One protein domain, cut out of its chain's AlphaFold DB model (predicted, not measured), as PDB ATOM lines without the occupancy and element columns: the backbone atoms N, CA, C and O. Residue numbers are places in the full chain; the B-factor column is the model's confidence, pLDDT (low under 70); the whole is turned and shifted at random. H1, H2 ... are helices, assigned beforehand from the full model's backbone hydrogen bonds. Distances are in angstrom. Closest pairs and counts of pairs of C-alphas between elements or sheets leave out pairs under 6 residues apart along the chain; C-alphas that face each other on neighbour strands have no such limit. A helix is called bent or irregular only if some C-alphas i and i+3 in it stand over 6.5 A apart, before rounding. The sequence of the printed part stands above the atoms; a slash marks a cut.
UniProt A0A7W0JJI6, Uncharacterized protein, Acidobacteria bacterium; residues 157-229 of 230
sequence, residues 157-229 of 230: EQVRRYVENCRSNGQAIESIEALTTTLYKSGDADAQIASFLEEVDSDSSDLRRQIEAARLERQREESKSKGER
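This is residues 157 to 229 of the 230 residues of an uncharacterized protein of Acidobacteria bacterium (UniProt A0A7W0JJI6). A long straight helix, H3, has its first turns in a small head with the two short helices H1 and H2, and from that head a long arm sticks out, residues 198 to 229, of which 198 to 227 belong to H3. In the head H1 crosses near the beginning of H3, while H2 makes a corner with H3. The printed part has 73 residues with three named helices, in the order H1, H2, H3, and no named strand; the class is all helix. The whole is extended, with a radius of gyration of the C-alphas of 21.0 A, and spans 69 by 20 by 17 A, the arm making the length.

H1 is residues 157 to 168, 16.6 A from first to last C-alpha, beginning with C-alpha 157 at (-4.568, 36.065, -28.631). H2 is residues 176 to 186, 15.8 A; it is neither bent nor irregular, but only just: C-alphas 183 and 186 are 6.0 A apart. H3 is residues 188 to 227, 60.1 A, from C-alpha 188 at (-13.611, 51.062, -35.481) to C-alpha 227 at (36.346, 24.651, -55.798).

H1 touches H2 with residues 159 to 163 alone; the closest C-alphas are those of Val 163 and Ile 176, 6.8 A apart. Their lines are about perpendicular, at 75 degrees. Residues 158 to 162 of H1 touch residues 193 to 197 of H3, the closest C-alphas being those of Tyr 162 and Ile 193, 6.4 A apart. These two lines are about perpendicular, at 90 degrees. H2 and H3 touch only at the corner, and only just, with 3 pairs of C-alphas within 8 A; the closest are those of Leu 183 and Ala 189, 5.2 A. They run opposite ways at a steep tilt of 64 degrees. In H1 and H3 every O i to N i+4 pair is within hydrogen-bond range; in H2, 6 of 7 are.

The C-alphas farthest apart, of Lys 185 and Arg 229, are 70.2 A apart. Without the residues that stand free, the body has 41 residues and spans 24 by 21 by 17 A. The printed part has no cut. The link from H1 to H2 is short, with 7 residues, and that from H2 to H3 is tight, with 1. The mean pLDDT of the printed part is 72.3; residues 170 to 191, 202, 205 and 227 to 229 are under 70.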
ATOM      1  N   GLU A 157      -6.018  35.913 -28.531       71.81
ATOM      2  CA  GLU A 157      -4.568  36.065 -28.631       71.81
ATOM      3  C   GLU A 157      -4.164  37.244 -29.528       71.81
ATOM      4  O   GLU A 157      -3.276  38.018 -29.182       71.81
ATOM      5  N   GLN A 158      -4.860  37.443 -30.649       72.81
ATOM      6  CA  GLN A 158      -4.651  38.594 -31.534       72.81
ATOM      7  C   GLN A 158      -4.988  39.916 -30.835       72.81
ATOM      8  O   GLN A 158      -4.217  40.872 -30.907       72.81
ATOM      9  N   VAL A 159      -6.099  39.946 -30.092       73.56
ATOM     10  CA  VAL A 159      -6.489  41.112 -29.284       73.56
ATOM     11  C   VAL A 159      -5.455  41.384 -28.187       73.56
ATOM     12  O   VAL A 159      -5.086  42.535 -27.958       73.56
ATOM     13  N   ARG A 160      -4.932  40.336 -27.538       75.06
ATOM     14  CA  ARG A 160      -3.886  40.458 -26.516       75.06
ATOM     15  C   ARG A 160      -2.612  41.102 -27.067       75.06
ATOM     16  O   ARG A 160      -2.118  42.051 -26.464       75.06
ATOM     17  N   ARG A 161      -2.125  40.635 -28.221       76.56
ATOM     18  CA  ARG A 161      -0.929  41.196 -28.877       76.56
ATOM     19  C   ARG A 161      -1.096  42.673 -29.223       76.56
ATOM     20  O   ARG A 161      -0.185  43.459 -28.986       76.56
ATOM     21  N   TYR A 162      -2.267  43.057 -29.727       78.06
ATOM     22  CA  TYR A 162      -2.574  44.459 -30.013       78.06
ATOM     23  C   TYR A 162      -2.531  45.328 -28.745       78.06
ATOM     24  O   TYR A 162      -1.884  46.373 -28.727       78.06
ATOM     25  N   VAL A 163      -3.147  44.872 -27.647       74.88
ATOM     26  CA  VAL A 163      -3.146  45.604 -26.367       74.88
ATOM     27  C   VAL A 163      -1.730  45.755 -25.797       74.88
ATOM     28  O   VAL A 163      -1.388  46.821 -25.281       74.88
ATOM     29  N   GLU A 164      -0.895  44.720 -25.893       77.75
ATOM     30  CA  GLU A 164       0.512  44.774 -25.470       77.75
ATOM     31  C   GLU A 164       1.330  45.774 -26.313       77.75
ATOM     32  O   GLU A 164       2.119  46.544 -25.755       77.75
ATOM     33  N   ASN A 165       1.082  45.849 -27.625       78.25
ATOM     34  CA  ASN A 165       1.702  46.847 -28.503       78.25
ATOM     35  C   ASN A 165       1.272  48.282 -28.154       78.25
ATOM     36  O   ASN A 165       2.113  49.163 -27.989       78.25
ATOM     37  N   CYS A 166      -0.026  48.524 -27.959       73.44
ATOM     38  CA  CYS A 166      -0.530  49.842 -27.568       73.44
ATOM     39  C   CYS A 166       0.046  50.320 -26.227       73.44
ATOM     40  O   CYS A 166       0.405  51.490 -26.098       73.44
ATOM     41  N   ARG A 167       0.203  49.415 -25.249       74.38
ATOM     42  CA  ARG A 167       0.873  49.724 -23.974       74.38
ATOM     43  C   ARG A 167       2.338  50.103 -24.171       74.38
ATOM     44  O   ARG A 167       2.804  51.052 -23.549       74.38
ATOM     45  N   SER A 168       3.040  49.392 -25.050       73.50
ATOM     46  CA  SER A 168       4.448  49.661 -25.366       73.50
ATOM     47  C   SER A 168       4.639  51.008 -26.077       73.50
ATOM     48  O   SER A 168       5.635  51.685 -25.850       73.50
ATOM     49  N   ASN A 169       3.640  51.442 -26.851       73.69
ATOM     50  CA  ASN A 169       3.610  52.736 -27.541       73.69
ATOM     51  C   ASN A 169       3.002  53.877 -26.696       73.69
ATOM     52  O   ASN A 169       2.750  54.964 -27.214       73.69
ATOM     53  N   GLY A 170       2.753  53.651 -25.398       67.19
ATOM     54  CA  GLY A 170       2.276  54.679 -24.466       67.19
ATOM     55  C   GLY A 170       0.798  55.059 -24.609       67.19
ATOM     56  O   GLY A 170       0.383  56.098 -24.095       67.19
ATOM     57  N   GLN A 171      -0.017  54.247 -25.288       64.94
ATOM     58  CA  GLN A 171      -1.458  54.479 -25.400       64.94
ATOM     59  C   GLN A 171      -2.201  53.930 -24.170       64.94
ATOM     60  O   GLN A 171      -1.993  52.792 -23.741       64.94
ATOM     61  N   ALA A 172      -3.094  54.745 -23.600       57.69
ATOM     62  CA  ALA A 172      -3.859  54.415 -22.399       57.69
ATOM     63  C   ALA A 172      -5.022  53.467 -22.726       57.69
ATOM     64  O   ALA A 172      -6.138  53.895 -23.012       57.69
ATOM     65  N   ILE A 173      -4.755  52.163 -22.690       64.25
ATOM     66  CA  ILE A 173      -5.791  51.130 -22.761       64.25
ATOM     67  C   ILE A 173      -5.934  50.517 -21.370       64.25
ATOM     68  O   ILE A 173      -5.075  49.756 -20.916       64.25
ATOM     69  N   GLU A 174      -7.028  50.881 -20.701       59.44
ATOM     70  CA  GLU A 174      -7.285  50.588 -19.286       59.44
ATOM     71  C   GLU A 174      -7.352  49.078 -19.000       59.44
ATOM     72  O   GLU A 174      -6.804  48.616 -17.998       59.44
ATOM     73  N   SER A 175      -7.931  48.270 -19.898       64.56
ATOM     74  CA  SER A 175      -7.908  46.804 -19.785       64.56
ATOM     75  C   SER A 175      -8.264  46.087 -21.095       64.56
ATOM     76  O   SER A 175      -8.893  46.652 -21.992       64.56
ATOM     77  N   ILE A 176      -7.889  44.805 -21.195       64.69
ATOM     78  CA  ILE A 176      -8.276  43.921 -22.311       64.69
ATOM     79  C   ILE A 176      -9.808  43.812 -22.404       64.69
ATOM     80  O   ILE A 176     -10.368  43.808 -23.499       64.69
ATOM     81  N   GLU A 177     -10.503  43.775 -21.266       60.59
ATOM     82  CA  GLU A 177     -11.968  43.687 -21.202       60.59
ATOM     83  C   GLU A 177     -12.655  44.971 -21.681       60.59
ATOM     84  O   GLU A 177     -13.654  44.906 -22.405       60.59
ATOM     85  N   ALA A 178     -12.084  46.136 -21.356       60.38
ATOM     86  CA  ALA A 178     -12.555  47.429 -21.842       60.38
ATOM     87  C   ALA A 178     -12.411  47.532 -23.368       60.38
ATOM     88  O   ALA A 178     -13.342  47.970 -24.051       60.38
ATOM     89  N   LEU A 179     -11.295  47.040 -23.922       62.94
ATOM     90  CA  LEU A 179     -11.088  47.012 -25.370       62.94
ATOM     91  C   LEU A 179     -12.050  46.044 -26.059       62.94
ATOM     92  O   LEU A 179     -12.682  46.408 -27.043       62.94
ATOM     93  N   THR A 180     -12.220  44.844 -25.501       60.00
ATOM     94  CA  THR A 180     -13.149  43.829 -26.021       60.00
ATOM     95  C   THR A 180     -14.584  44.367 -26.048       60.00
ATOM     96  O   THR A 180     -15.294  44.212 -27.034       60.00
ATOM     97  N   THR A 181     -14.995  45.093 -25.007       56.03
ATOM     98  CA  THR A 181     -16.321  45.731 -24.932       56.03
ATOM     99  C   THR A 181     -16.480  46.893 -25.917       56.03
ATOM    100  O   THR A 181     -17.574  47.111 -26.441       56.03
ATOM    101  N   THR A 182     -15.408  47.641 -26.182       56.28
ATOM    102  CA  THR A 182     -15.403  48.760 -27.140       56.28
ATOM    103  C   THR A 182     -15.413  48.262 -28.586       56.28
ATOM    104  O   THR A 182     -16.181  48.777 -29.399       56.28
ATOM    105  N   LEU A 183     -14.667  47.189 -28.873       59.84
ATOM    106  CA  LEU A 183     -14.693  46.447 -30.139       59.84
ATOM    107  C   LEU A 183     -16.123  46.036 -30.515       59.84
ATOM    108  O   LEU A 183     -16.543  46.254 -31.647       59.84
ATOM    109  N   TYR A 184     -16.909  45.557 -29.542       58.97
ATOM    110  CA  TYR A 184     -18.313  45.190 -29.759       58.97
ATOM    111  C   TYR A 184     -19.252  46.363 -30.082       58.97
ATOM    112  O   TYR A 184     -20.347  46.123 -30.586       58.97
ATOM    113  N   LYS A 185     -18.888  47.610 -29.752       52.09
ATOM    114  CA  LYS A 185     -19.807  48.759 -29.836       52.09
ATOM    115  C   LYS A 185     -19.600  49.646 -31.060       52.09
ATOM    116  O   LYS A 185     -20.591  50.198 -31.529       52.09
ATOM    117  N   SER A 186     -18.370  49.818 -31.549       55.81
ATOM    118  CA  SER A 186     -18.083  50.800 -32.609       55.81
ATOM    119  C   SER A 186     -17.586  50.218 -33.933       55.81
ATOM    120  O   SER A 186     -17.676  50.912 -34.937       55.81
ATOM    121  N   GLY A 187     -17.057  48.988 -33.978       55.44
ATOM    122  CA  GLY A 187     -16.440  48.419 -35.192       55.44
ATOM    123  C   GLY A 187     -15.120  49.087 -35.626       55.44
ATOM    124  O   GLY A 187     -14.302  48.451 -36.282       55.44
ATOM    125  N   ASP A 188     -14.848  50.320 -35.191       59.34
ATOM    126  CA  ASP A 188     -13.611  51.062 -35.481       59.34
ATOM    127  C   ASP A 188     -12.353  50.358 -34.955       59.34
ATOM    128  O   ASP A 188     -11.293  50.377 -35.581       59.34
ATOM    129  N   ALA A 189     -12.467  49.692 -33.806       63.06
ATOM    130  CA  ALA A 189     -11.342  48.995 -33.202       63.06
ATOM    131  C   ALA A 189     -10.980  47.693 -33.956       63.06
ATOM    132  O   ALA A 189      -9.820  47.286 -33.934       63.06
ATOM    133  N   ASP A 190     -11.913  47.083 -34.704       65.81
ATOM    134  CA  ASP A 190     -11.612  45.912 -35.545       65.81
ATOM    135  C   ASP A 190     -10.710  46.290 -36.738       65.81
ATOM    136  O   ASP A 190      -9.904  45.465 -37.186       65.81
ATOM    137  N   ALA A 191     -10.811  47.528 -37.240       68.44
ATOM    138  CA  ALA A 191      -9.955  48.051 -38.308       68.44
ATOM    139  C   ALA A 191      -8.525  48.332 -37.816       68.44
ATOM    140  O   ALA A 191      -7.560  48.008 -38.505       68.44
ATOM    141  N   GLN A 192      -8.380  48.857 -36.596       71.62
ATOM    142  CA  GLN A 192      -7.069  49.113 -35.989       71.62
ATOM    143  C   GLN A 192      -6.310  47.814 -35.691       71.62
ATOM    144  O   GLN A 192      -5.115  47.716 -35.966       71.62
ATOM    145  N   ILE A 193      -7.016  46.787 -35.202       72.56
ATOM    146  CA  ILE A 193      -6.432  45.454 -35.000       72.56
ATOM    147  C   ILE A 193      -6.037  44.821 -36.341       72.56
ATOM    148  O   ILE A 193      -5.003  44.161 -36.406       72.56
ATOM    149  N   ALA A 194      -6.814  45.046 -37.410       76.62
ATOM    150  CA  ALA A 194      -6.479  44.555 -38.752       76.62
ATOM    151  C   ALA A 194      -5.138  45.117 -39.226       76.62
ATOM    152  O   ALA A 194      -4.230  44.357 -39.545       76.62
ATOM    153  N   SER A 195      -5.028  46.448 -39.204       77.62
ATOM    154  CA  SER A 195      -3.854  47.180 -39.681       77.62
ATOM    155  C   SER A 195      -2.597  46.759 -38.928       77.62
ATOM    156  O   SER A 195      -1.570  46.501 -39.541       77.62
ATOM    157  N   PHE A 196      -2.692  46.615 -37.602       79.00
ATOM    158  CA  PHE A 196      -1.562  46.180 -36.785       79.00
ATOM    159  C   PHE A 196      -1.096  44.759 -37.127       79.00
ATOM    160  O   PHE A 196       0.101  44.503 -37.220       79.00
ATOM    161  N   LEU A 197      -2.028  43.816 -37.296       76.50
ATOM    162  CA  LEU A 197      -1.663  42.431 -37.596       76.50
ATOM    163  C   LEU A 197      -1.064  42.284 -39.002       76.50
ATOM    164  O   LEU A 197      -0.128  41.506 -39.168       76.50
ATOM    165  N   GLU A 198      -1.553  43.048 -39.980       77.56
ATOM    166  CA  GLU A 198      -0.995  43.065 -41.338       77.56
ATOM    167  C   GLU A 198       0.442  43.621 -41.372       77.56
ATOM    168  O   GLU A 198       1.293  43.061 -42.065       77.56
ATOM    169  N   GLU A 199       0.750  44.654 -40.579       74.19
ATOM    170  CA  GLU A 199       2.111  45.204 -40.463       74.19
ATOM    171  C   GLU A 199       3.091  44.205 -39.823       74.19
ATOM    172  O   GLU A 199       4.177  43.965 -40.355       74.19
ATOM    173  N   VAL A 200       2.693  43.549 -38.727       70.88
ATOM    174  CA  VAL A 200       3.553  42.580 -38.018       70.88
ATOM    175  C   VAL A 200       3.849  41.342 -38.871       70.88
ATOM    176  O   VAL A 200       4.972  40.823 -38.853       70.88
ATOM    177  N   ASP A 201       2.863  40.859 -39.628       71.62
ATOM    178  CA  ASP A 201       3.053  39.709 -40.514       71.62
ATOM    179  C   ASP A 201       3.915  40.069 -41.739       71.62
ATOM    180  O   ASP A 201       4.721  39.239 -42.180       71.62
ATOM    181  N   SER A 202       3.828  41.309 -42.240       67.75
ATOM    182  CA  SER A 202       4.710  41.821 -43.300       67.75
ATOM    183  C   SER A 202       6.174  41.845 -42.848       67.75
ATOM    184  O   SER A 202       7.023  41.226 -43.497       67.75
ATOM    185  N   ASP A 203       6.461  42.443 -41.688       70.00
ATOM    186  CA  ASP A 203       7.821  42.539 -41.137       70.00
ATOM    187  C   ASP A 203       8.430  41.158 -40.842       70.00
ATOM    188  O   ASP A 203       9.612  40.903 -41.101       70.00
ATOM    189  N   SER A 204       7.615  40.212 -40.353       71.12
ATOM    190  CA  SER A 204       8.060  38.830 -40.131       71.12
ATOM    191  C   SER A 204       8.404  38.114 -41.441       71.12
ATOM    192  O   SER A 204       9.354  37.325 -41.496       71.12
ATOM    193  N   SER A 205       7.649  38.384 -42.509       69.44
ATOM    194  CA  SER A 205       7.885  37.793 -43.827       69.44
ATOM    195  C   SER A 205       9.168  38.319 -44.477       69.44
ATOM    196  O   SER A 205       9.941  37.535 -45.038       69.44
ATOM    197  N   ASP A 206       9.459  39.610 -44.318       73.56
ATOM    198  CA  ASP A 206      10.661  40.233 -44.866       73.56
ATOM    199  C   ASP A 206      11.918  39.834 -44.089       73.56
ATOM    200  O   ASP A 206      12.944  39.520 -44.699       73.56
ATOM    201  N   LEU A 207      11.829  39.695 -42.762       72.69
ATOM    202  CA  LEU A 207      12.928  39.152 -41.960       72.69
ATOM    203  C   LEU A 207      13.258  37.702 -42.357       72.69
ATOM    204  O   LEU A 207      14.428  37.332 -42.473       72.69
ATOM    205  N   ARG A 208      12.239  36.873 -42.625       70.75
ATOM    206  CA  ARG A 208      12.439  35.494 -43.109       70.75
ATOM    207  C   ARG A 208      13.131  35.459 -44.471       70.75
ATOM    208  O   ARG A 208      14.039  34.649 -44.654       70.75
ATOM    209  N   ARG A 209      12.759  36.354 -45.391       77.88
ATOM    210  CA  ARG A 209      13.422  36.491 -46.701       77.88
ATOM    211  C   ARG A 209      14.883  36.909 -46.561       77.88
ATOM    212  O   ARG A 209      15.737  36.343 -47.236       77.88
ATOM    213  N   GLN A 210      15.186  37.845 -45.661       82.62
ATOM    214  CA  GLN A 210      16.563  38.275 -45.396       82.62
ATOM    215  C   GLN A 210      17.417  37.141 -44.808       82.62
ATOM    216  O   GLN A 210      18.557  36.945 -45.227       82.62
ATOM    217  N   ILE A 211      16.859  36.348 -43.886       81.88
ATOM    218  CA  ILE A 211      17.549  35.191 -43.299       81.88
ATOM    219  C   ILE A 211      17.814  34.104 -44.352       81.88
ATOM    220  O   ILE A 211      18.913  33.544 -44.384       81.88
ATOM    221  N   GLU A 212      16.850  33.802 -45.230       85.50
ATOM    222  CA  GLU A 212      17.069  32.847 -46.325       85.50
ATOM    223  C   GLU A 212      18.106  33.341 -47.336       85.50
ATOM    224  O   GLU A 212      18.985  32.569 -47.724       85.50
ATOM    225  N   ALA A 213      18.055  34.620 -47.720       86.50
ATOM    226  CA  ALA A 213      19.027  35.216 -48.632       86.50
ATOM    227  C   ALA A 213      20.455  35.123 -48.069       86.50
ATOM    228  O   ALA A 213      21.355  34.625 -48.748       86.50
ATOM    229  N   ALA A 214      20.644  35.476 -46.793       86.50
ATOM    230  CA  ALA A 214      21.935  35.366 -46.116       86.50
ATOM    231  C   ALA A 214      22.433  33.910 -46.022       86.50
ATOM    232  O   ALA A 214      23.636  33.641 -46.089       86.50
ATOM    233  N   ARG A 215      21.521  32.940 -45.882       89.38
ATOM    234  CA  ARG A 215      21.868  31.512 -45.851       89.38
ATOM    235  C   ARG A 215      22.322  31.002 -47.222       89.38
ATOM    236  O   ARG A 215      23.280  30.234 -47.291       89.38
ATOM    237  N   LEU A 216      21.666  31.448 -48.293       91.19
ATOM    238  CA  LEU A 216      22.026  31.139 -49.680       91.19
ATOM    239  C   LEU A 216      23.381  31.738 -50.079       91.19
ATOM    240  O   LEU A 216      24.161  31.075 -50.762       91.19
ATOM    241  N   GLU A 217      23.691  32.957 -49.636       91.69
ATOM    242  CA  GLU A 217      24.997  33.581 -49.887       91.69
ATOM    243  C   GLU A 217      26.137  32.818 -49.212       91.69
ATOM    244  O   GLU A 217      27.107  32.464 -49.884       91.69
ATOM    245  N   ARG A 218      25.977  32.431 -47.939       88.38
ATOM    246  CA  ARG A 218      26.974  31.601 -47.238       88.38
ATOM    247  C   ARG A 218      27.213  30.261 -47.933       88.38
ATOM    248  O   ARG A 218      28.358  29.852 -48.105       88.38
ATOM    249  N   GLN A 219      26.155  29.599 -48.406       89.06
ATOM    250  CA  GLN A 219      26.293  28.347 -49.162       89.06
ATOM    251  C   GLN A 219      27.036  28.537 -50.495       89.06
ATOM    252  O   GLN A 219      27.800  27.659 -50.914       89.06
ATOM    253  N   ARG A 220      26.847  29.680 -51.169       88.00
ATOM    254  CA  ARG A 220      27.583  30.023 -52.396       88.00
ATOM    255  C   ARG A 220      29.063  30.286 -52.120       88.00
ATOM    256  O   ARG A 220      29.898  29.828 -52.896       88.00
ATOM    257  N   GLU A 221      29.393  30.979 -51.036       88.25
ATOM    258  CA  GLU A 221      30.781  31.236 -50.625       88.25
ATOM    259  C   GLU A 221      31.512  29.944 -50.230       88.25
ATOM    260  O   GLU A 221      32.628  29.697 -50.690       88.25
ATOM    261  N   GLU A 222      30.855  29.057 -49.477       86.06
ATOM    262  CA  GLU A 222      31.397  27.741 -49.115       86.06
ATOM    263  C   GLU A 222      31.639  26.846 -50.341       86.06
ATOM    264  O   GLU A 222      32.617  26.094 -50.386       86.06
ATOM    265  N   SER A 223      30.775  26.939 -51.356       82.75
ATOM    266  CA  SER A 223      30.921  26.187 -52.610       82.75
ATOM    267  C   SER A 223      32.071  26.717 -53.474       82.75
ATOM    268  O   SER A 223      32.786  25.923 -54.083       82.75
ATOM    269  N   LYS A 224      32.305  28.038 -53.487       82.69
ATOM    270  CA  LYS A 224      33.461  28.653 -54.166       82.69
ATOM    271  C   LYS A 224      34.784  28.293 -53.480       82.69
ATOM    272  O   LYS A 224      35.720  27.881 -54.154       82.69
ATOM    273  N   SER A 225      34.828  28.335 -52.145       76.88
ATOM    274  CA  SER A 225      36.030  27.993 -51.368       76.88
ATOM    275  C   SER A 225      36.459  26.523 -51.516       76.88
ATOM    276  O   SER A 225      37.649  26.210 -51.454       76.88
ATOM    277  N   LYS A 226      35.508  25.605 -51.738       76.81
ATOM    278  CA  LYS A 226      35.806  24.185 -52.003       76.81
ATOM    279  C   LYS A 226      36.283  23.920 -53.435       76.81
ATOM    280  O   LYS A 226      37.006  22.950 -53.632       76.81
ATOM    281  N   GLY A 227      35.915  24.765 -54.400       69.12
ATOM    282  CA  GLY A 227      36.346  24.651 -55.798       69.12
ATOM    283  C   GLY A 227      37.784  25.114 -56.057       69.12
ATOM    284  O   GLY A 227      38.408  24.623 -56.983       69.12
ATOM    285  N   GLU A 228      38.337  26.004 -55.228       60.50
ATOM    286  CA  GLU A 228      39.714  26.521 -55.375       60.50
ATOM    287  C   GLU A 228      40.795  25.637 -54.717       60.50
ATOM    288  O   GLU A 228      41.978  25.966 -54.756       60.50
ATOM    289  N   ARG A 229      40.408  24.522 -54.083       59.56
ATOM    290  CA  ARG A 229      41.330  23.571 -53.428       59.56
ATOM    291  C   ARG A 229      41.525  22.258 -54.202       59.56
ATOM    292  O   ARG A 229      42.128  21.337 -53.650       59.56
TER     293      ARG A 229